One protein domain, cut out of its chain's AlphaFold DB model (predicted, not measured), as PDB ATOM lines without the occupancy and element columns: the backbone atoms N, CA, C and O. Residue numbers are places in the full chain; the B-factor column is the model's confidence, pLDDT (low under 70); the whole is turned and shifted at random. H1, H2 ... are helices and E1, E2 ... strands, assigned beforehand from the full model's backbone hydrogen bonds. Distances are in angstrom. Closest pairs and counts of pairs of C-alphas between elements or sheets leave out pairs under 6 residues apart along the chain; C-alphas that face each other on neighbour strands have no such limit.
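What this domain is: This is residues 140 to 213 and 230 to 309 of the 967 residues of an uncharacterized protein of Phytophthora parasitica (strain INRA-310) (UniProt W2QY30). Two lobes are joined by a long link, residues 254 to 264: one lobe is a strongly twisted sheet of four strands with H1 on one face and H2 beyond one end, the other a small cluster of three helices in which H5 crosses the helical hairpin of H3 and H4. Beyond H2, the long unnamed stretch of residues 180 to 202 loops out and returns to E2. The printed part has 154 residues, with five named helices and four named strands along the chain as H1 E1 H2 E2 E3 E4 H3 H4 H5. The sheet's order is E1 E2 E3 E4, antiparallel throughout, and the class is mixed, helices and strands. The whole is loose, with a radius of gyration of the C-alphas of 18.7 A and spans of 50 by 49 by 31 A.

Where its parts are: Find C-alpha 145 at (-17.881, -36.842, -33.630); from there H1 runs 20.6 A to residue 159. Next come E1, residues 163 to 169, 17.9 A long, and H2, residues 171 to 179. Read on to E2, residues 203 to 208, 17.3 A, then E3, residues 235 to 242, 22.9 A, and E4, residues 248 to 253. H3 is residues 265 to 273, H4 residues 278 to 288, and H5 residues 295 to 305, ending at C-alpha 305, (18.235, -42.643, -31.881).

How they stand to each other: Begin with the sheet. E1 and E2 are antiparallel, with N 166 and O 205 at 2.8 A. E2 and E3 are antiparallel, with N 206 and O 236 at 2.8 A. E3 and E4 form an antiparallel hairpin, with N 241 and O 249 at 2.8 A. These pairs are within hydrogen-bond range. Residues 141 to 142 pair antiparallel with residues 250 to 251 of E4. H1 is on the sheet at a height of 6.0 A, over none of the strands, but only just: 2 of its C-alphas fall on E3 and 2 on E4. Its closest C-alphas to E4 are Trp 145 and Val 250, 6.4 A. H2 is not on the sheet. H3 and H4, a helical hairpin, touch at Val 268 and Val 281, their closest C-alphas, 6.4 A, at a shallow tilt of 24 degrees, opposite ways. H4 and H5 touch, closest at C-alphas Tyr 282 and Val 298, 6.3 A, about perpendicular at 81 degrees. H1 and H5 are apart. In H1, H2, H3, H4 and H5 every O i to N i+4 pair is within hydrogen-bond range.

The domain as a whole: Look at Glu 198 and Ala 274, whose C-alphas are the two farthest apart, 50.6 A. Residues 214 to 229 are cut out, and C-alphas 213 and 230 stand 9.8 A apart across the cut. The links H2 to E2 and E4 to H3 are long. Mean pLDDT of the printed part is 74.0; 43 residues are under 70, among them 253 to 263, 288 to 297 and 303 to 309.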
ATOM      1  N   LYS A 140     -10.453 -36.061 -43.961       76.06
ATOM      2  CA  LYS A 140      -9.566 -35.602 -42.869       76.06
ATOM      3  C   LYS A 140     -10.258 -34.755 -41.799       76.06
ATOM      4  O   LYS A 140      -9.726 -34.638 -40.699       76.06
ATOM      5  N   GLU A 141     -11.409 -34.164 -42.107       83.69
ATOM      6  CA  GLU A 141     -12.149 -33.276 -41.206       83.69
ATOM      7  C   GLU A 141     -13.638 -33.609 -41.197       83.69
ATOM      8  O   GLU A 141     -14.243 -33.870 -42.240       83.69
ATOM      9  N   HIS A 142     -14.222 -33.587 -40.002       85.94
ATOM     10  CA  HIS A 142     -15.613 -33.938 -39.740       85.94
ATOM     11  C   HIS A 142     -16.234 -32.900 -38.825       85.94
ATOM     12  O   HIS A 142     -15.619 -32.465 -37.853       85.94
ATOM     13  N   ASP A 143     -17.463 -32.511 -39.120       82.56
ATOM     14  CA  ASP A 143     -18.108 -31.383 -38.448       82.56
ATOM     15  C   ASP A 143     -18.701 -31.783 -37.079       82.56
ATOM     16  O   ASP A 143     -19.062 -30.931 -36.276       82.56
ATOM     17  N   SER A 144     -18.710 -33.085 -36.760       86.00
ATOM     18  CA  SER A 144     -18.990 -33.627 -35.426       86.00
ATOM     19  C   SER A 144     -18.334 -35.000 -35.209       86.00
ATOM     20  O   SER A 144     -17.914 -35.667 -36.161       86.00
ATOM     21  N   TRP A 145     -18.293 -35.468 -33.954       87.00
ATOM     22  CA  TRP A 145     -17.881 -36.842 -33.630       87.00
ATOM     23  C   TRP A 145     -18.780 -37.898 -34.285       87.00
ATOM     24  O   TRP A 145     -18.269 -38.903 -34.771       87.00
ATOM     25  N   ALA A 146     -20.089 -37.644 -34.377       86.06
ATOM     26  CA  ALA A 146     -21.033 -38.536 -35.050       86.06
ATOM     27  C   ALA A 146     -20.757 -38.640 -36.564       86.06
ATOM     28  O   ALA A 146     -20.796 -39.738 -37.115       86.06
ATOM     29  N   SER A 147     -20.391 -37.532 -37.224       85.75
ATOM     30  CA  SER A 147     -19.954 -37.545 -38.631       85.75
ATOM     31  C   SER A 147     -18.710 -38.421 -38.822       85.75
ATOM     32  O   SER A 147     -18.684 -39.250 -39.730       85.75
ATOM     33  N   LEU A 148     -17.707 -38.292 -37.941       87.69
ATOM     34  CA  LEU A 148     -16.516 -39.146 -37.984       87.69
ATOM     35  C   LEU A 148     -16.864 -40.625 -37.750       87.69
ATOM     36  O   LEU A 148     -16.311 -41.488 -38.425       87.69
ATOM     37  N   GLU A 149     -17.763 -40.937 -36.815       86.44
ATOM     38  CA  GLU A 149     -18.185 -42.318 -36.535       86.44
ATOM     39  C   GLU A 149     -18.929 -42.966 -37.710       86.44
ATOM     40  O   GLU A 149     -18.701 -44.145 -37.985       86.44
ATOM     41  N   VAL A 150     -19.774 -42.215 -38.426       86.94
ATOM     42  CA  VAL A 150     -20.442 -42.699 -39.647       86.94
ATOM     43  C   VAL A 150     -19.412 -42.983 -40.740       86.94
ATOM     44  O   VAL A 150     -19.371 -44.106 -41.241       86.94
ATOM     45  N   SER A 151     -18.521 -42.033 -41.045       83.94
ATOM     46  CA  SER A 151     -17.477 -42.248 -42.058       83.94
ATOM     47  C   SER A 151     -16.507 -43.371 -41.678       83.94
ATOM     48  O   SER A 151     -16.130 -44.164 -42.536       83.94
ATOM     49  N   LEU A 152     -16.107 -43.491 -40.404       83.69
ATOM     50  CA  LEU A 152     -15.265 -44.606 -39.950       83.69
ATOM     51  C   LEU A 152     -15.969 -45.948 -40.159       83.69
ATOM     52  O   LEU A 152     -15.326 -46.890 -40.607       83.69
ATOM     53  N   ARG A 153     -17.274 -46.041 -39.880       84.44
ATOM     54  CA  ARG A 153     -18.060 -47.269 -40.078       84.44
ATOM     55  C   ARG A 153     -18.162 -47.651 -41.556       84.44
ATOM     56  O   ARG A 153     -17.998 -48.819 -41.886       84.44
ATOM     57  N   GLU A 154     -18.371 -46.673 -42.432       82.88
ATOM     58  CA  GLU A 154     -18.341 -46.851 -43.888       82.88
ATOM     59  C   GLU A 154     -16.968 -47.365 -44.360       82.88
ATOM     60  O   GLU A 154     -16.886 -48.417 -44.989       82.88
ATOM     61  N   TYR A 155     -15.877 -46.714 -43.943       80.12
ATOM     62  CA  TYR A 155     -14.509 -47.150 -44.250       80.12
ATOM     63  C   TYR A 155     -14.199 -48.557 -43.711       80.12
ATOM     64  O   TYR A 155     -13.614 -49.373 -44.420       80.12
ATOM     65  N   MET A 156     -14.607 -48.877 -42.480       82.25
ATOM     66  CA  MET A 156     -14.439 -50.209 -41.883       82.25
ATOM     67  C   MET A 156     -15.187 -51.293 -42.672       82.25
ATOM     68  O   MET A 156     -14.665 -52.395 -42.824       82.25
ATOM     69  N   ASN A 157     -16.370 -50.979 -43.210       79.88
ATOM     70  CA  ASN A 157     -17.118 -51.890 -44.075       79.88
ATOM     71  C   ASN A 157     -16.397 -52.094 -45.420       79.88
ATOM     72  O   ASN A 157     -16.140 -53.232 -45.797       79.88
ATOM     73  N   THR A 158     -16.021 -51.012 -46.112       73.81
ATOM     74  CA  THR A 158     -15.370 -51.062 -47.439       73.81
ATOM     75  C   THR A 158     -13.965 -51.671 -47.411       73.81
ATOM     76  O   THR A 158     -13.525 -52.242 -48.403       73.81
ATOM     77  N   THR A 159     -13.243 -51.560 -46.294       74.31
ATOM     78  CA  THR A 159     -11.880 -52.109 -46.143       74.31
ATOM     79  C   THR A 159     -11.819 -53.440 -45.396       74.31
ATOM     80  O   THR A 159     -10.734 -54.000 -45.244       74.31
ATOM     81  N   HIS A 160     -12.949 -53.912 -44.861       76.06
ATOM     82  CA  HIS A 160     -13.040 -55.008 -43.887       76.06
ATOM     83  C   HIS A 160     -12.152 -54.847 -42.626       76.06
ATOM     84  O   HIS A 160     -11.987 -55.791 -41.849       76.06
ATOM     85  N   GLN A 161     -11.595 -53.656 -42.370       73.19
ATOM     86  CA  GLN A 161     -10.750 -53.390 -41.202       73.19
ATOM     87  C   GLN A 161     -11.603 -53.125 -39.959       73.19
ATOM     88  O   GLN A 161     -12.477 -52.259 -39.961       73.19
ATOM     89  N   LYS A 162     -11.312 -53.806 -38.844       81.25
ATOM     90  CA  LYS A 162     -12.016 -53.579 -37.575       81.25
ATOM     91  C   LYS A 162     -11.251 -52.591 -36.691       81.25
ATOM     92  O   LYS A 162     -10.316 -52.960 -35.980       81.25
ATOM     93  N   ILE A 163     -11.657 -51.323 -36.753       84.00
ATOM     94  CA  ILE A 163     -11.067 -50.215 -35.989       84.00
ATOM     95  C   ILE A 163     -11.856 -49.997 -34.684       84.00
ATOM     96  O   ILE A 163     -13.084 -50.059 -34.670       84.00
ATOM     97  N   VAL A 164     -11.154 -49.756 -33.573       82.69
ATOM     98  CA  VAL A 164     -11.717 -49.591 -32.217       82.69
ATOM     99  C   VAL A 164     -11.000 -48.482 -31.437       82.69
ATOM    100  O   VAL A 164      -9.864 -48.133 -31.747       82.69
ATOM    101  N   ILE A 165     -11.651 -47.913 -30.419       86.69
ATOM    102  CA  ILE A 165     -11.077 -46.852 -29.571       86.69
ATOM    103  C   ILE A 165     -10.161 -47.475 -28.500       86.69
ATOM    104  O   ILE A 165     -10.586 -48.375 -27.780       86.69
ATOM    105  N   LYS A 166      -8.927 -46.966 -28.370       82.62
ATOM    106  CA  LYS A 166      -7.947 -47.358 -27.334       82.62
ATOM    107  C   LYS A 166      -7.926 -46.401 -26.140       82.62
ATOM    108  O   LYS A 166      -7.844 -46.849 -25.001       82.62
ATOM    109  N   GLU A 167      -7.965 -45.095 -26.410       83.88
ATOM    110  CA  GLU A 167      -7.827 -44.013 -25.424       83.88
ATOM    111  C   GLU A 167      -8.789 -42.858 -25.767       83.88
ATOM    112  O   GLU A 167      -8.973 -42.520 -26.943       83.88
ATOM    113  N   VAL A 168      -9.360 -42.222 -24.740       85.44
ATOM    114  CA  VAL A 168     -10.201 -41.015 -24.832       85.44
ATOM    115  C   VAL A 168      -9.638 -39.962 -23.876       85.44
ATOM    116  O   VAL A 168      -9.267 -40.294 -22.750       85.44
ATOM    117  N   ILE A 169      -9.565 -38.700 -24.304       83.56
ATOM    118  CA  ILE A 169      -9.236 -37.570 -23.424       83.56
ATOM    119  C   ILE A 169     -10.445 -36.651 -23.341       83.56
ATOM    120  O   ILE A 169     -10.849 -36.052 -24.341       83.56
ATOM    121  N   HIS A 170     -10.982 -36.539 -22.130       85.75
ATOM    122  CA  HIS A 170     -12.166 -35.747 -21.841       85.75
ATOM    123  C   HIS A 170     -11.918 -34.239 -21.912       85.75
ATOM    124  O   HIS A 170     -10.821 -33.757 -21.593       85.75
ATOM    125  N   THR A 171     -12.949 -33.491 -22.304       85.12
ATOM    126  CA  THR A 171     -12.848 -32.037 -22.501       85.12
ATOM    127  C   THR A 171     -12.574 -31.312 -21.183       85.12
ATOM    128  O   THR A 171     -11.645 -30.501 -21.117       85.12
ATOM    129  N   ALA A 172     -13.253 -31.700 -20.097       81.31
ATOM    130  CA  ALA A 172     -12.981 -31.185 -18.751       81.31
ATOM    131  C   ALA A 172     -11.507 -31.375 -18.325       81.31
ATOM    132  O   ALA A 172     -10.848 -30.415 -17.916       81.31
ATOM    133  N   ARG A 173     -10.946 -32.583 -18.510       82.06
ATOM    134  CA  ARG A 173      -9.545 -32.902 -18.160       82.06
ATOM    135  C   ARG A 173      -8.546 -32.053 -18.954       82.06
ATOM    136  O   ARG A 173      -7.557 -31.587 -18.388       82.06
ATOM    137  N   ARG A 174      -8.805 -31.811 -20.247       81.25
ATOM    138  CA  ARG A 174      -7.955 -30.950 -21.093       81.25
ATOM    139  C   ARG A 174      -8.043 -29.473 -20.697       81.25
ATOM    140  O   ARG A 174      -7.018 -28.797 -20.694       81.25
ATOM    141  N   ASN A 175      -9.230 -28.987 -20.342       85.56
ATOM    142  CA  ASN A 175      -9.440 -27.609 -19.893       85.56
ATOM    143  C   ASN A 175      -8.780 -27.343 -18.526       85.56
ATOM    144  O   ASN A 175      -8.060 -26.356 -18.378       85.56
ATOM    145  N   ALA A 176      -8.921 -28.253 -17.556       81.44
ATOM    146  CA  ALA A 176      -8.216 -28.169 -16.271       81.44
ATOM    147  C   ALA A 176      -6.684 -28.144 -16.457       81.44
ATOM    148  O   ALA A 176      -5.999 -27.281 -15.907       81.44
ATOM    149  N   ALA A 177      -6.157 -29.017 -17.323       80.81
ATOM    150  CA  ALA A 177      -4.737 -29.068 -17.676       80.81
ATOM    151  C   ALA A 177      -4.238 -27.877 -18.525       80.81
ATOM    152  O   ALA A 177      -3.034 -27.779 -18.767       80.81
ATOM    153  N   LEU A 178      -5.118 -26.984 -19.000       77.75
ATOM    154  CA  LEU A 178      -4.737 -25.683 -19.565       77.75
ATOM    155  C   LEU A 178      -4.627 -24.618 -18.470       77.75
ATOM    156  O   LEU A 178      -3.610 -23.928 -18.417       77.75
ATOM    157  N   ARG A 179      -5.624 -24.521 -17.578       79.19
ATOM    158  CA  ARG A 179      -5.642 -23.543 -16.471       79.19
ATOM    159  C   ARG A 179      -4.450 -23.704 -15.516       79.19
ATOM    160  O   ARG A 179      -3.944 -22.712 -15.001       79.19
ATOM    161  N   SER A 180      -3.957 -24.929 -15.321       74.44
ATOM    162  CA  SER A 180      -2.787 -25.208 -14.472       74.44
ATOM    163  C   SER A 180      -1.424 -24.880 -15.107       74.44
ATOM    164  O   SER A 180      -0.406 -24.931 -14.417       74.44
ATOM    165  N   GLN A 181      -1.357 -24.526 -16.398       76.56
ATOM    166  CA  GLN A 181      -0.085 -24.197 -17.055       76.56
ATOM    167  C   GLN A 181       0.421 -22.817 -16.633       76.56
ATOM    168  O   GLN A 181      -0.319 -21.838 -16.672       76.56
ATOM    169  N   VAL A 182       1.723 -22.711 -16.344       71.62
ATOM    170  CA  VAL A 182       2.385 -21.478 -15.868       71.62
ATOM    171  C   VAL A 182       2.067 -20.243 -16.731       71.62
ATOM    172  O   VAL A 182       1.865 -19.163 -16.194       71.62
ATOM    173  N   ARG A 183       1.940 -20.405 -18.056       68.12
ATOM    174  CA  ARG A 183       1.596 -19.330 -19.013       68.12
ATOM    175  C   ARG A 183       0.149 -18.806 -18.949       68.12
ATOM    176  O   ARG A 183      -0.129 -17.746 -19.506       68.12
ATOM    177  N   PHE A 184      -0.763 -19.559 -18.332       70.69
ATOM    178  CA  PHE A 184      -2.190 -19.233 -18.193       70.69
ATOM    179  C   PHE A 184      -2.625 -19.064 -16.728       70.69
ATOM    180  O   PHE A 184      -3.712 -18.553 -16.471       70.69
ATOM    181  N   LYS A 185      -1.780 -19.451 -15.764       66.06
ATOM    182  CA  LYS A 185      -2.037 -19.321 -14.327       66.06
ATOM    183  C   LYS A 185      -2.284 -17.849 -13.958       66.06
ATOM    184  O   LYS A 185      -1.360 -17.043 -13.988       66.06
ATOM    185  N   GLY A 186      -3.527 -17.521 -13.603       67.88
ATOM    186  CA  GLY A 186      -3.953 -16.162 -13.247       67.88
ATOM    187  C   GLY A 186      -4.527 -15.317 -14.395       67.88
ATOM    188  O   GLY A 186      -4.847 -14.156 -14.162       67.88
ATOM    189  N   ARG A 187      -4.690 -15.865 -15.610       75.38
ATOM    190  CA  ARG A 187      -5.491 -15.228 -16.673       75.38
ATOM    191  C   ARG A 187      -6.975 -15.607 -16.545       75.38
ATOM    192  O   ARG A 187      -7.263 -16.712 -16.083       75.38
ATOM    193  N   PRO A 188      -7.913 -14.736 -16.963       77.19
ATOM    194  CA  PRO A 188      -9.329 -15.085 -17.030       77.19
ATOM    195  C   PRO A 188      -9.583 -16.148 -18.108       77.19
ATOM    196  O   PRO A 188      -8.891 -16.200 -19.125       77.19
ATOM    197  N   ASP A 189     -10.622 -16.965 -17.920       75.38
ATOM    198  CA  ASP A 189     -10.974 -18.068 -18.831       75.38
ATOM    199  C   ASP A 189     -11.228 -17.623 -20.285       75.38
ATOM    200  O   ASP A 189     -11.026 -18.409 -21.209       75.38
ATOM    201  N   SER A 190     -11.607 -16.360 -20.508       70.94
ATOM    202  CA  SER A 190     -11.774 -15.747 -21.834       70.94
ATOM    203  C   SER A 190     -10.468 -15.588 -22.628       70.94
ATOM    204  O   SER A 190     -10.508 -15.519 -23.855       70.94
ATOM    205  N   GLU A 191      -9.313 -15.552 -21.958       70.94
ATOM    206  CA  GLU A 191      -7.983 -15.495 -22.584       70.94
ATOM    207  C   GLU A 191      -7.348 -16.884 -22.771       70.94
ATOM    208  O   GLU A 191      -6.305 -17.020 -23.420       70.94
ATOM    209  N   ILE A 192      -7.954 -17.932 -22.207       75.19
ATOM    210  CA  ILE A 192      -7.453 -19.305 -22.279       75.19
ATOM    211  C   ILE A 192      -8.160 -20.021 -23.447       75.19
ATOM    212  O   ILE A 192      -9.382 -19.949 -23.563       75.19
ATOM    213  N   PRO A 193      -7.447 -20.756 -24.327       73.75
ATOM    214  CA  PRO A 193      -8.044 -21.454 -25.474       73.75
ATOM    215  C   PRO A 193      -8.750 -22.763 -25.058       73.75
ATOM    216  O   PRO A 193      -8.361 -23.867 -25.464       73.75
ATOM    217  N   LEU A 194      -9.774 -22.617 -24.216       79.12
ATOM    218  CA  LEU A 194     -10.648 -23.670 -23.706       79.12
ATOM    219  C   LEU A 194     -11.585 -24.201 -24.803       79.12
ATOM    220  O   LEU A 194     -11.869 -23.527 -25.795       79.12
ATOM    221  N   VAL A 195     -12.067 -25.429 -24.615       80.50
ATOM    222  CA  VAL A 195     -13.127 -26.029 -25.447       80.50
ATOM    223  C   VAL A 195     -14.460 -25.932 -24.697       80.50
ATOM    224  O   VAL A 195     -14.460 -26.221 -23.498       80.50
ATOM    225  N   PRO A 196     -15.577 -25.581 -25.361       81.62
ATOM    226  CA  PRO A 196     -16.921 -25.732 -24.798       81.62
ATOM    227  C   PRO A 196     -17.162 -27.162 -24.281       81.62
ATOM    228  O   PRO A 196     -16.711 -28.125 -24.907       81.62
ATOM    229  N   ALA A 197     -17.821 -27.309 -23.129       76.44
ATOM    230  CA  ALA A 197     -17.987 -28.599 -22.446       76.44
ATOM    231  C   ALA A 197     -18.915 -29.564 -23.208       76.44
ATOM    232  O   ALA A 197     -18.776 -30.780 -23.114       76.44
ATOM    233  N   GLU A 198     -19.805 -29.005 -24.021       77.31
ATOM    234  CA  GLU A 198     -20.767 -29.682 -24.890       77.31
ATOM    235  C   GLU A 198     -20.064 -30.449 -26.026       77.31
ATOM    236  O   GLU A 198     -20.629 -31.366 -26.619       77.31
ATOM    237  N   LEU A 199     -18.807 -30.094 -26.322       77.19
ATOM    238  CA  LEU A 199     -17.962 -30.758 -27.310       77.19
ATOM    239  C   LEU A 199     -17.100 -31.836 -26.633       77.19
ATOM    240  O   LEU A 199     -15.868 -31.772 -26.591       77.19
ATOM    241  N   GLU A 200     -17.771 -32.836 -26.072       76.06
ATOM    242  CA  GLU A 200     -17.167 -34.002 -25.424       76.06
ATOM    243  C   GLU A 200     -17.049 -35.173 -26.436       76.06
ATOM    244  O   GLU A 200     -18.003 -35.448 -27.168       76.06
ATOM    245  N   PRO A 201     -15.919 -35.905 -26.516       86.06
ATOM    246  CA  PRO A 201     -14.625 -35.657 -25.880       86.06
ATOM    247  C   PRO A 201     -13.695 -34.757 -26.705       86.06
ATOM    248  O   PRO A 201     -13.902 -34.524 -27.893       86.06
ATOM    249  N   TYR A 202     -12.589 -34.313 -26.105       83.81
ATOM    250  CA  TYR A 202     -11.594 -33.496 -26.804       83.81
ATOM    251  C   TYR A 202     -10.781 -34.290 -27.840       83.81
ATOM    252  O   TYR A 202     -10.448 -33.778 -28.915       83.81
ATOM    253  N   GLN A 203     -10.434 -35.538 -27.519       88.06
ATOM    254  CA  GLN A 203      -9.560 -36.373 -28.342       88.06
ATOM    255  C   GLN A 203      -9.912 -37.854 -28.197       88.06
ATOM    256  O   GLN A 203     -10.187 -38.330 -27.095       88.06
ATOM    257  N   ARG A 204      -9.817 -38.601 -29.299       89.69
ATOM    258  CA  ARG A 204      -9.918 -40.065 -29.322       89.69
ATOM    259  C   ARG A 204      -8.766 -40.662 -30.123       89.69
ATOM    260  O   ARG A 204      -8.367 -40.122 -31.157       89.69
ATOM    261  N   LYS A 205      -8.254 -41.795 -29.653       86.19
ATOM    262  CA  LYS A 205      -7.228 -42.595 -30.326       86.19
ATOM    263  C   LYS A 205      -7.824 -43.932 -30.733       86.19
ATOM    264  O   LYS A 205      -8.363 -44.654 -29.894       86.19
ATOM    265  N   TYR A 206      -7.699 -44.249 -32.007       84.81
ATOM    266  CA  TYR A 206      -8.231 -45.445 -32.640       84.81
ATOM    267  C   TYR A 206      -7.090 -46.390 -33.028       84.81
ATOM    268  O   TYR A 206      -6.001 -45.932 -33.380       84.81
ATOM    269  N   ILE A 207      -7.346 -47.695 -32.980       80.25
ATOM    270  CA  ILE A 207      -6.417 -48.777 -33.335       80.25
ATOM    271  C   ILE A 207      -7.142 -49.874 -34.119       80.25
ATOM    272  O   ILE A 207      -8.367 -49.968 -34.072       80.25
ATOM    273  N   CYS A 208      -6.394 -50.749 -34.784       80.88
ATOM    274  CA  CYS A 208      -6.920 -52.027 -35.269       80.88
ATOM    275  C   CYS A 208      -7.168 -52.989 -34.087       80.88
ATOM    276  O   CYS A 208      -6.452 -52.933 -33.084       80.88
ATOM    277  N   THR A 209      -8.115 -53.930 -34.198       75.06
ATOM    278  CA  THR A 209      -8.334 -54.983 -33.180       75.06
ATOM    279  C   THR A 209      -7.111 -55.859 -32.894       75.06
ATOM    280  O   THR A 209      -7.058 -56.477 -31.833       75.06
ATOM    281  N   HIS A 210      -6.112 -55.890 -33.779       72.00
ATOM    282  CA  HIS A 210      -4.840 -56.590 -33.552       72.00
ATOM    283  C   HIS A 210      -3.734 -55.701 -32.939       72.00
ATOM    284  O   HIS A 210      -2.617 -56.176 -32.774       72.00
ATOM    285  N   GLY A 211      -4.026 -54.432 -32.608       68.75
ATOM    286  CA  GLY A 211      -3.105 -53.460 -31.986       68.75
ATOM    287  C   GLY A 211      -3.344 -53.217 -30.484       68.75
ATOM    288  O   GLY A 211      -2.907 -52.202 -29.928       68.75
ATOM    289  N   TRP A 212      -4.091 -54.104 -29.815       72.00
ATOM    290  CA  TRP A 212      -4.244 -54.080 -28.358       72.00
ATOM    291  C   TRP A 212      -3.021 -54.699 -27.687       72.00
ATOM    292  O   TRP A 212      -2.779 -55.893 -27.850       72.00
ATOM    293  N   SER A 213      -2.341 -53.918 -26.844       62.56
ATOM    294  CA  SER A 213      -1.362 -54.450 -25.892       62.56
ATOM    295  C   SER A 213      -2.002 -55.497 -24.982       62.56
ATOM    296  O   SER A 213      -3.217 -55.460 -24.732       62.56
ATOM    297  N   THR A 230      -1.356 -59.589 -33.285       55.03
ATOM    298  CA  THR A 230      -0.265 -59.464 -34.271       55.03
ATOM    299  C   THR A 230       0.431 -58.098 -34.187       55.03
ATOM    300  O   THR A 230       0.884 -57.588 -35.210       55.03
ATOM    301  N   ASP A 231       0.378 -57.463 -33.013       59.62
ATOM    302  CA  ASP A 231       0.977 -56.162 -32.670       59.62
ATOM    303  C   ASP A 231       0.881 -55.095 -33.765       59.62
ATOM    304  O   ASP A 231       1.840 -54.414 -34.122       59.62
ATOM    305  N   CYS A 232      -0.324 -54.956 -34.324       64.75
ATOM    306  CA  CYS A 232      -0.563 -54.110 -35.485       64.75
ATOM    307  C   CYS A 232      -0.246 -52.632 -35.163       64.75
ATOM    308  O   CYS A 232      -0.929 -52.045 -34.315       64.75
ATOM    309  N   PRO A 233       0.711 -51.988 -35.865       60.62
ATOM    310  CA  PRO A 233       1.145 -50.620 -35.565       60.62
ATOM    311  C   PRO A 233       0.131 -49.543 -35.992       60.62
ATOM    312  O   PRO A 233       0.354 -48.356 -35.756       60.62
ATOM    313  N   PHE A 234      -0.989 -49.932 -36.612       71.69
ATOM    314  CA  PHE A 234      -2.034 -49.020 -37.075       71.69
ATOM    315  C   PHE A 234      -2.670 -48.243 -35.914       71.69
ATOM    316  O   PHE A 234      -3.346 -48.812 -35.049       71.69
ATOM    317  N   GLN A 235      -2.498 -46.921 -35.934       76.75
ATOM    318  CA  GLN A 235      -3.080 -45.991 -34.971       76.75
ATOM    319  C   GLN A 235      -3.547 -44.709 -35.682       76.75
ATOM    320  O   GLN A 235      -2.818 -44.138 -36.494       76.75
ATOM    321  N   ILE A 236      -4.744 -44.222 -35.347       81.94
ATOM    322  CA  ILE A 236      -5.308 -42.955 -35.843       81.94
ATOM    323  C   ILE A 236      -5.652 -42.058 -34.651       81.94
ATOM    324  O   ILE A 236      -6.226 -42.521 -33.666       81.94
ATOM    325  N   LEU A 237      -5.345 -40.761 -34.747       82.75
ATOM    326  CA  LEU A 237      -5.723 -39.767 -33.742       82.75
ATOM    327  C   LEU A 237      -6.751 -38.785 -34.312       82.75
ATOM    328  O   LEU A 237      -6.514 -38.162 -35.346       82.75
ATOM    329  N   ALA A 238      -7.868 -38.607 -33.614       86.06
ATOM    330  CA  ALA A 238      -8.864 -37.581 -33.906       86.06
ATOM    331  C   ALA A 238      -8.917 -36.579 -32.745       86.06
ATOM    332  O   ALA A 238      -8.882 -36.982 -31.578       86.06
ATOM    333  N   GLN A 239      -8.969 -35.280 -33.045       87.50
ATOM    334  CA  GLN A 239      -8.904 -34.221 -32.034       87.50
ATOM    335  C   GLN A 239      -9.707 -32.986 -32.460       87.50
ATOM    336  O   GLN A 239      -9.565 -32.500 -33.589       87.50
ATOM    337  N   LEU A 240     -10.490 -32.430 -31.533       85.50
ATOM    338  CA  LEU A 240     -11.204 -31.175 -31.759       85.50
ATOM    339  C   LEU A 240     -10.233 -30.031 -32.071       85.50
ATOM    340  O   LEU A 240      -9.185 -29.866 -31.441       85.50
ATOM    341  N   THR A 241     -10.572 -29.257 -33.095       83.00
ATOM    342  CA  THR A 241      -9.760 -28.164 -33.637       83.00
ATOM    343  C   THR A 241     -10.680 -27.005 -33.999       83.00
ATOM    344  O   THR A 241     -11.737 -27.221 -34.586       83.00
ATOM    345  N   LYS A 242     -10.298 -25.782 -33.623       81.62
ATOM    346  CA  LYS A 242     -11.066 -24.575 -33.937       81.62
ATOM    347  C   LYS A 242     -10.711 -24.113 -35.356       81.62
ATOM    348  O   LYS A 242      -9.527 -23.931 -35.646       81.62
ATOM    349  N   LYS A 243     -11.712 -23.976 -36.225       77.06
ATOM    350  CA  LYS A 243     -11.599 -23.425 -37.586       77.06
ATOM    351  C   LYS A 243     -11.385 -21.901 -37.519       77.06
ATOM    352  O   LYS A 243     -11.582 -21.272 -36.479       77.06
ATOM    353  N   THR A 244     -10.966 -21.298 -38.632       73.06
ATOM    354  CA  THR A 244     -10.712 -19.845 -38.745       73.06
ATOM    355  C   THR A 244     -11.974 -18.988 -38.634       73.06
ATOM    356  O   THR A 244     -11.884 -17.833 -38.233       73.06
ATOM    357  N   ASP A 245     -13.141 -19.564 -38.924       73.75
ATOM    358  CA  ASP A 245     -14.476 -18.986 -38.695       73.75
ATOM    359  C   ASP A 245     -14.906 -18.982 -37.208       73.75
ATOM    360  O   ASP A 245     -15.950 -18.438 -36.855       73.75
ATOM    361  N   GLY A 246     -14.106 -19.583 -36.322       69.75
ATOM    362  CA  GLY A 246     -14.383 -19.702 -34.893       69.75
ATOM    363  C   GLY A 246     -15.202 -20.933 -34.485       69.75
ATOM    364  O   GLY A 246     -15.305 -21.199 -33.284       69.75
ATOM    365  N   SER A 247     -15.727 -21.707 -35.438       79.50
ATOM    366  CA  SER A 247     -16.395 -22.990 -35.192       79.50
ATOM    367  C   SER A 247     -15.398 -24.094 -34.808       79.50
ATOM    368  O   SER A 247     -14.179 -23.914 -34.878       79.50
ATOM    369  N   TRP A 248     -15.899 -25.256 -34.389       83.06
ATOM    370  CA  TRP A 248     -15.077 -26.423 -34.055       83.06
ATOM    371  C   TRP A 248     -15.355 -27.580 -35.017       83.06
ATOM    372  O   TRP A 248     -16.501 -27.834 -35.376       83.06
ATOM    373  N   CYS A 249     -14.309 -28.315 -35.395       84.94
ATOM    374  CA  CYS A 249     -14.409 -29.578 -36.124       84.94
ATOM    375  C   CYS A 249     -13.543 -30.663 -35.471       84.94
ATOM    376  O   CYS A 249     -12.585 -30.382 -34.744       84.94
ATOM    377  N   VAL A 250     -13.856 -31.924 -35.757       86.06
ATOM    378  CA  VAL A 250     -12.994 -33.066 -35.451       86.06
ATOM    379  C   VAL A 250     -12.026 -33.242 -36.621       86.06
ATOM    380  O   VAL A 250     -12.424 -33.684 -37.700       86.06
ATOM    381  N   SER A 251     -10.748 -32.911 -36.418       83.19
ATOM    382  CA  SER A 251      -9.708 -33.166 -37.421       83.19
ATOM    383  C   SER A 251      -8.935 -34.444 -37.105       83.19
ATOM    384  O   SER A 251      -8.628 -34.755 -35.948       83.19
ATOM    385  N   ILE A 252      -8.618 -35.198 -38.155       80.25
ATOM    386  CA  ILE A 252      -7.810 -36.412 -38.083       80.25
ATOM    387  C   ILE A 252      -6.348 -36.016 -38.216       80.25
ATOM    388  O   ILE A 252      -5.880 -35.581 -39.272       80.25
ATOM    389  N   LYS A 253      -5.606 -36.187 -37.128       68.44
ATOM    390  CA  LYS A 253      -4.194 -35.839 -37.050       68.44
ATOM    391  C   LYS A 253      -3.386 -37.107 -37.279       68.44
ATOM    392  O   LYS A 253      -3.415 -38.031 -36.466       68.44
ATOM    393  N   ARG A 254      -2.640 -37.142 -38.391       54.31
ATOM    394  CA  ARG A 254      -1.525 -38.088 -38.539       54.31
ATOM    395  C   ARG A 254      -0.624 -37.953 -37.309       54.31
ATOM    396  O   ARG A 254      -0.371 -36.840 -36.844       54.31
ATOM    397  N   ILE A 255      -0.179 -39.086 -36.775       47.66
ATOM    398  CA  ILE A 255       0.677 -39.119 -35.589       47.66
ATOM    399  C   ILE A 255       1.974 -38.361 -35.897       47.66
ATOM    400  O   ILE A 255       2.548 -38.507 -36.974       47.66
ATOM    401  N   ARG A 256       2.409 -37.510 -34.960       46.12
ATOM    402  CA  ARG A 256       3.541 -36.578 -35.121       46.12
ATOM    403  C   ARG A 256       4.910 -37.247 -34.957       46.12
ATOM    404  O   ARG A 256       5.813 -36.692 -34.345       46.12
ATOM    405  N   GLN A 257       5.060 -38.456 -35.481       52.12
ATOM    406  CA  GLN A 257       6.347 -39.133 -35.559       52.12
ATOM    407  C   GLN A 257       6.588 -39.574 -37.000       52.12
ATOM    408  O   GLN A 257       5.667 -39.971 -37.717       52.12
ATOM    409  N   VAL A 258       7.845 -39.476 -37.417       49.47
ATOM    410  CA  VAL A 258       8.367 -40.285 -38.515       49.47
ATOM    411  C   VAL A 258       8.371 -41.728 -37.988       49.47
ATOM    412  O   VAL A 258       8.820 -41.948 -36.863       49.47
ATOM    413  N   SER A 259       7.791 -42.685 -38.722       53.69
ATOM    414  CA  SER A 259       7.865 -44.100 -38.313       53.69
ATOM    415  C   SER A 259       9.303 -44.591 -38.439       53.69
ATOM    416  O   SER A 259      10.023 -44.097 -39.305       53.69
ATOM    417  N   ALA A 260       9.691 -45.594 -37.650       53.62
ATOM    418  CA  ALA A 260      10.979 -46.272 -37.830       53.62
ATOM    419  C   ALA A 260      11.121 -46.853 -39.255       53.62
ATOM    420  O   ALA A 260      12.198 -46.858 -39.831       53.62
ATOM    421  N   ASP A 261       9.998 -47.239 -39.860       51.97
ATOM    422  CA  ASP A 261       9.880 -47.803 -41.212       51.97
ATOM    423  C   ASP A 261       9.709 -46.724 -42.306       51.97
ATOM    424  O   ASP A 261       9.323 -47.024 -43.437       51.97
ATOM    425  N   SER A 262       9.915 -45.441 -41.986       63.47
ATOM    426  CA  SER A 262       9.788 -44.371 -42.979       63.47
ATOM    427  C   SER A 262      10.992 -44.372 -43.930       63.47
ATOM    428  O   SER A 262      12.124 -44.372 -43.448       63.47
ATOM    429  N   PRO A 263      10.807 -44.236 -45.261       62.81
ATOM    430  CA  PRO A 263      11.913 -44.178 -46.230       62.81
ATOM    431  C   PRO A 263      12.832 -42.950 -46.066       62.81
ATOM    432  O   PRO A 263      13.810 -42.800 -46.790       62.81
ATOM    433  N   LEU A 264      12.516 -42.063 -45.119       70.50
ATOM    434  CA  LEU A 264      13.317 -40.907 -44.723       70.50
ATOM    435  C   LEU A 264      14.321 -41.232 -43.608       70.50
ATOM    436  O   LEU A 264      15.264 -40.464 -43.423       70.50
ATOM    437  N   MET A 265      14.121 -42.327 -42.861       73.94
ATOM    438  CA  MET A 265      14.957 -42.679 -41.708       73.94
ATOM    439  C   MET A 265      16.441 -42.820 -42.070       73.94
ATOM    440  O   MET A 265      17.217 -42.115 -41.430       73.94
ATOM    441  N   PRO A 266      16.851 -43.514 -43.155       72.56
ATOM    442  CA  PRO A 266      18.269 -43.617 -43.520       72.56
ATOM    443  C   PRO A 266      18.955 -42.262 -43.765       72.56
ATOM    444  O   PRO A 266      20.139 -42.097 -43.491       72.56
ATOM    445  N   GLY A 267      18.213 -41.263 -44.262       68.62
ATOM    446  CA  GLY A 267      18.724 -39.903 -44.457       68.62
ATOM    447  C   GLY A 267      18.738 -39.057 -43.179       68.62
ATOM    448  O   GLY A 267      19.608 -38.205 -43.012       68.62
ATOM    449  N   VAL A 268      17.804 -39.305 -42.257       75.38
ATOM    450  CA  VAL A 268      17.794 -38.702 -40.912       75.38
ATOM    451  C   VAL A 268      18.920 -39.284 -40.053       75.38
ATOM    452  O   VAL A 268      19.607 -38.527 -39.369       75.38
ATOM    453  N   GLU A 269      19.146 -40.592 -40.128       71.94
ATOM    454  CA  GLU A 269      20.219 -41.325 -39.448       71.94
ATOM    455  C   GLU A 269      21.591 -40.822 -39.908       71.94
ATOM    456  O   GLU A 269      22.350 -40.334 -39.074       71.94
ATOM    457  N   LEU A 270      21.845 -40.756 -41.224       74.06
ATOM    458  CA  LEU A 270      23.071 -40.163 -41.788       74.06
ATOM    459  C   LEU A 270      23.343 -38.728 -41.296       74.06
ATOM    460  O   LEU A 270      24.493 -38.353 -41.057       74.06
ATOM    461  N   LEU A 271      22.301 -37.906 -41.127       72.38
ATOM    462  CA  LEU A 271      22.447 -36.553 -40.577       72.38
ATOM    463  C   LEU A 271      22.742 -36.557 -39.068       72.38
ATOM    464  O   LEU A 271      23.474 -35.688 -38.589       72.38
ATOM    465  N   VAL A 272      22.209 -37.517 -38.309       73.81
ATOM    466  CA  VAL A 272      22.496 -37.676 -36.874       73.81
ATOM    467  C   VAL A 272      23.920 -38.192 -36.644       73.81
ATOM    468  O   VAL A 272      24.616 -37.632 -35.789       73.81
ATOM    469  N   GLU A 273      24.372 -39.166 -37.441       63.50
ATOM    470  CA  GLU A 273      25.752 -39.680 -37.486       63.50
ATOM    471  C   GLU A 273      26.756 -38.575 -37.844       63.50
ATOM    472  O   GLU A 273      27.760 -38.384 -37.155       63.50
ATOM    473  N   ALA A 274      26.443 -37.763 -38.862       66.62
ATOM    474  CA  ALA A 274      27.227 -36.590 -39.255       66.62
ATOM    475  C   ALA A 274      27.190 -35.433 -38.228       66.62
ATOM    476  O   ALA A 274      27.744 -34.361 -38.481       66.62
ATOM    477  N   GLN A 275      26.544 -35.629 -37.071       65.50
ATOM    478  CA  GLN A 275      26.371 -34.649 -35.993       65.50
ATOM    479  C   GLN A 275      25.697 -33.338 -36.442       65.50
ATOM    480  O   GLN A 275      25.959 -32.271 -35.875       65.50
ATOM    481  N   ALA A 276      24.802 -33.405 -37.434       71.94
ATOM    482  CA  ALA A 276      24.062 -32.245 -37.915       71.94
ATOM    483  C   ALA A 276      23.226 -31.598 -36.796       71.94
ATOM    484  O   ALA A 276      22.696 -32.256 -35.894       71.94
ATOM    485  N   GLY A 277      23.089 -30.273 -36.858       71.19
ATOM    486  CA  GLY A 277      22.275 -29.526 -35.902       71.19
ATOM    487  C   GLY A 277      20.798 -29.923 -35.980       71.19
ATOM    488  O   GLY A 277      20.279 -30.188 -37.061       71.19
ATOM    489  N   THR A 278      20.095 -29.896 -34.841       76.38
ATOM    490  CA  THR A 278      18.655 -30.233 -34.759       76.38
ATOM    491  C   THR A 278      17.794 -29.489 -35.788       76.38
ATOM    492  O   THR A 278      16.880 -30.083 -36.352       76.38
ATOM    493  N   SER A 279      18.129 -28.230 -36.101       76.62
ATOM    494  CA  SER A 279      17.481 -27.446 -37.160       76.62
ATOM    495  C   SER A 279      17.676 -28.053 -38.552       76.62
ATOM    496  O   SER A 279      16.720 -28.165 -39.298       76.62
ATOM    497  N   SER A 280      18.881 -28.532 -38.883       78.50
ATOM    498  CA  SER A 280      19.171 -29.144 -40.188       78.50
ATOM    499  C   SER A 280      18.431 -30.470 -40.384       78.50
ATOM    500  O   SER A 280      17.989 -30.751 -41.494       78.50
ATOM    501  N   VAL A 281      18.255 -31.262 -39.319       79.44
ATOM    502  CA  VAL A 281      17.430 -32.483 -39.356       79.44
ATOM    503  C   VAL A 281      15.947 -32.129 -39.521       79.44
ATOM    504  O   VAL A 281      15.247 -32.743 -40.325       79.44
ATOM    505  N   TYR A 282      15.467 -31.099 -38.816       82.69
ATOM    506  CA  TYR A 282      14.109 -30.569 -38.972       82.69
ATOM    507  C   TYR A 282      13.848 -30.053 -40.399       82.69
ATOM    508  O   TYR A 282      12.845 -30.430 -41.008       82.69
ATOM    509  N   ASP A 283      14.765 -29.267 -40.965       78.38
ATOM    510  CA  ASP A 283      14.661 -28.718 -42.320       78.38
ATOM    511  C   ASP A 283      14.756 -29.816 -43.392       78.38
ATOM    512  O   ASP A 283      14.024 -29.764 -44.381       78.38
ATOM    513  N   TYR A 284      15.569 -30.858 -43.177       80.94
ATOM    514  CA  TYR A 284      15.612 -32.045 -44.042       80.94
ATOM    515  C   TYR A 284      14.270 -32.793 -44.055       80.94
ATOM    516  O   TYR A 284      13.722 -33.053 -45.128       80.94
ATOM    517  N   ILE A 285      13.702 -33.095 -42.879       75.56
ATOM    518  CA  ILE A 285      12.393 -33.767 -42.775       75.56
ATOM    519  C   ILE A 285      11.297 -32.892 -43.399       75.56
ATOM    520  O   ILE A 285      10.434 -33.406 -44.110       75.56
ATOM    521  N   ARG A 286      11.342 -31.571 -43.186       74.56
ATOM    522  CA  ARG A 286      10.389 -30.607 -43.754       74.56
ATOM    523  C   ARG A 286      10.488 -30.482 -45.278       74.56
ATOM    524  O   ARG A 286       9.465 -30.289 -45.924       74.56
ATOM    525  N   SER A 287      11.692 -30.563 -45.842       75.12
ATOM    526  CA  SER A 287      11.918 -30.392 -47.286       75.12
ATOM    527  C   SER A 287      11.601 -31.658 -48.080       75.12
ATOM    528  O   SER A 287      11.087 -31.573 -49.190       75.12
ATOM    529  N   ASN A 288      11.866 -32.830 -47.496       66.81
ATOM    530  CA  ASN A 288      11.709 -34.123 -48.165       66.81
ATOM    531  C   ASN A 288      10.403 -34.850 -47.801       66.81
ATOM    532  O   ASN A 288      10.203 -35.992 -48.211       66.81
ATOM    533  N   SER A 289       9.506 -34.243 -47.010       66.44
ATOM    534  CA  SER A 289       8.293 -34.931 -46.561       66.44
ATOM    535  C   SER A 289       7.119 -34.033 -46.182       66.44
ATOM    536  O   SER A 289       7.262 -32.872 -45.818       66.44
ATOM    537  N   ASN A 290       5.939 -34.654 -46.143       53.91
ATOM    538  CA  ASN A 290       4.713 -34.073 -45.598       53.91
ATOM    539  C   ASN A 290       4.521 -34.382 -44.088       53.91
ATOM    540  O   ASN A 290       3.382 -34.475 -43.621       53.91
ATOM    541  N   HIS A 291       5.597 -34.611 -43.319       58.94
ATOM    542  CA  HIS A 291       5.519 -34.831 -41.867       58.94
ATOM    543  C   HIS A 291       5.522 -33.506 -41.086       58.94
ATOM    544  O   HIS A 291       6.502 -32.766 -41.076       58.94
ATOM    545  N   CYS A 292       4.449 -33.247 -40.337       55.06
ATOM    546  CA  CYS A 292       4.347 -32.101 -39.429       55.06
ATOM    547  C   CYS A 292       5.039 -32.372 -38.077       55.06
ATOM    548  O   CYS A 292       4.365 -32.495 -37.050       55.06
ATOM    549  N   VAL A 293       6.369 -32.488 -38.086       61.81
ATOM    550  CA  VAL A 293       7.213 -32.498 -36.875       61.81
ATOM    551  C   VAL A 293       7.421 -31.083 -36.320       61.81
ATOM    552  O   VAL A 293       7.340 -30.097 -37.051       61.81
ATOM    553  N   THR A 294       7.718 -30.979 -35.026       65.69
ATOM    554  CA  THR A 294       8.235 -29.764 -34.371       65.69
ATOM    555  C   THR A 294       9.703 -29.938 -33.961       65.69
ATOM    556  O   THR A 294      10.226 -31.052 -33.952       65.69
ATOM    557  N   MET A 295      10.376 -28.848 -33.577       66.75
ATOM    558  CA  MET A 295      11.760 -28.902 -33.075       66.75
ATOM    559  C   MET A 295      11.923 -29.813 -31.848       66.75
ATOM    560  O   MET A 295      12.965 -30.447 -31.701       66.75
ATOM    561  N   ASP A 296      10.906 -29.917 -30.988       62.16
ATOM    562  CA  ASP A 296      10.948 -30.786 -29.808       62.16
ATOM    563  C   ASP A 296      10.635 -32.252 -30.145       62.16
ATOM    564  O   ASP A 296      11.256 -33.146 -29.570       62.16
ATOM    565  N   ASP A 297       9.790 -32.515 -31.152       65.50
ATOM    566  CA  ASP A 297       9.640 -33.867 -31.716       65.50
ATOM    567  C   ASP A 297      10.971 -34.344 -32.332       65.50
ATOM    568  O   ASP A 297      11.381 -35.482 -32.111       65.50
ATOM    569  N   VAL A 298      11.689 -33.465 -33.046       75.00
ATOM    570  CA  VAL A 298      13.013 -33.759 -33.629       75.00
ATOM    571  C   VAL A 298      14.080 -33.945 -32.544       75.00
ATOM    572  O   VAL A 298      14.856 -34.894 -32.620       75.00
ATOM    573  N   ARG A 299      14.097 -33.124 -31.485       72.19
ATOM    574  CA  ARG A 299      14.970 -33.346 -30.310       72.19
ATOM    575  C   ARG A 299      14.692 -34.693 -29.642       72.19
ATOM    576  O   ARG A 299      15.637 -35.414 -29.339       72.19
ATOM    577  N   SER A 300      13.422 -35.051 -29.444       64.56
ATOM    578  CA  SER A 300      13.024 -36.335 -28.852       64.56
ATOM    579  C   SER A 300      13.393 -37.520 -29.752       64.56
ATOM    580  O   SER A 300      13.908 -38.520 -29.263       64.56
ATOM    581  N   MET A 301      13.211 -37.393 -31.069       72.62
ATOM    582  CA  MET A 301      13.607 -38.392 -32.066       72.62
ATOM    583  C   MET A 301      15.124 -38.617 -32.076       72.62
ATOM    584  O   MET A 301      15.568 -39.754 -31.948       72.62
ATOM    585  N   ILE A 302      15.920 -37.546 -32.125       73.81
ATOM    586  CA  ILE A 302      17.389 -37.617 -32.059       73.81
ATOM    587  C   ILE A 302      17.842 -38.191 -30.710       73.81
ATOM    588  O   ILE A 302      18.754 -39.011 -30.672       73.81
ATOM    589  N   SER A 303      17.184 -37.827 -29.605       63.47
ATOM    590  CA  SER A 303      17.464 -38.405 -28.285       63.47
ATOM    591  C   SER A 303      17.103 -39.889 -28.185       63.47
ATOM    592  O   SER A 303      17.711 -40.576 -27.373       63.47
ATOM    593  N   ARG A 304      16.132 -40.379 -28.971       60.59
ATOM    594  CA  ARG A 304      15.774 -41.804 -29.049       60.59
ATOM    595  C   ARG A 304      16.749 -42.594 -29.917       60.59
ATOM    596  O   ARG A 304      17.132 -43.687 -29.528       60.59
ATOM    597  N   LEU A 305      17.183 -42.040 -31.051       64.06
ATOM    598  CA  LEU A 305      18.235 -42.643 -31.881       64.06
ATOM    599  C   LEU A 305      19.533 -42.787 -31.063       64.06
ATOM    600  O   LEU A 305      20.064 -43.886 -30.928       64.06
ATOM    601  N   ARG A 306      19.935 -41.718 -30.362       58.34
ATOM    602  CA  ARG A 306      21.081 -41.703 -29.431       58.34
ATOM    603  C   ARG A 306      20.873 -42.460 -28.110       58.34
ATOM    604  O   ARG A 306      21.759 -42.445 -27.265       58.34
ATOM    605  N   SER A 307      19.710 -43.080 -27.899       45.94
ATOM    606  CA  SER A 307      19.476 -44.023 -26.791       45.94
ATOM    607  C   SER A 307      19.310 -45.471 -27.262       45.94
ATOM    608  O   SER A 307      19.061 -46.346 -26.437       45.94
ATOM    609  N   VAL A 308      19.381 -45.714 -28.576       45.97
ATOM    610  CA  VAL A 308      19.584 -47.045 -29.171       45.97
ATOM    611  C   VAL A 308      21.077 -47.279 -29.420       45.97
ATOM    612  O   VAL A 308      21.541 -48.411 -29.326       45.97
ATOM    613  N   GLU A 309      21.856 -46.209 -29.621       41.38
ATOM    614  CA  GLU A 309      23.288 -46.241 -29.320       41.38
ATOM    615  C   GLU A 309      23.497 -46.685 -27.860       41.38
ATOM    616  O   GLU A 309      22.972 -46.076 -26.923       41.38
TER     617      GLU A 309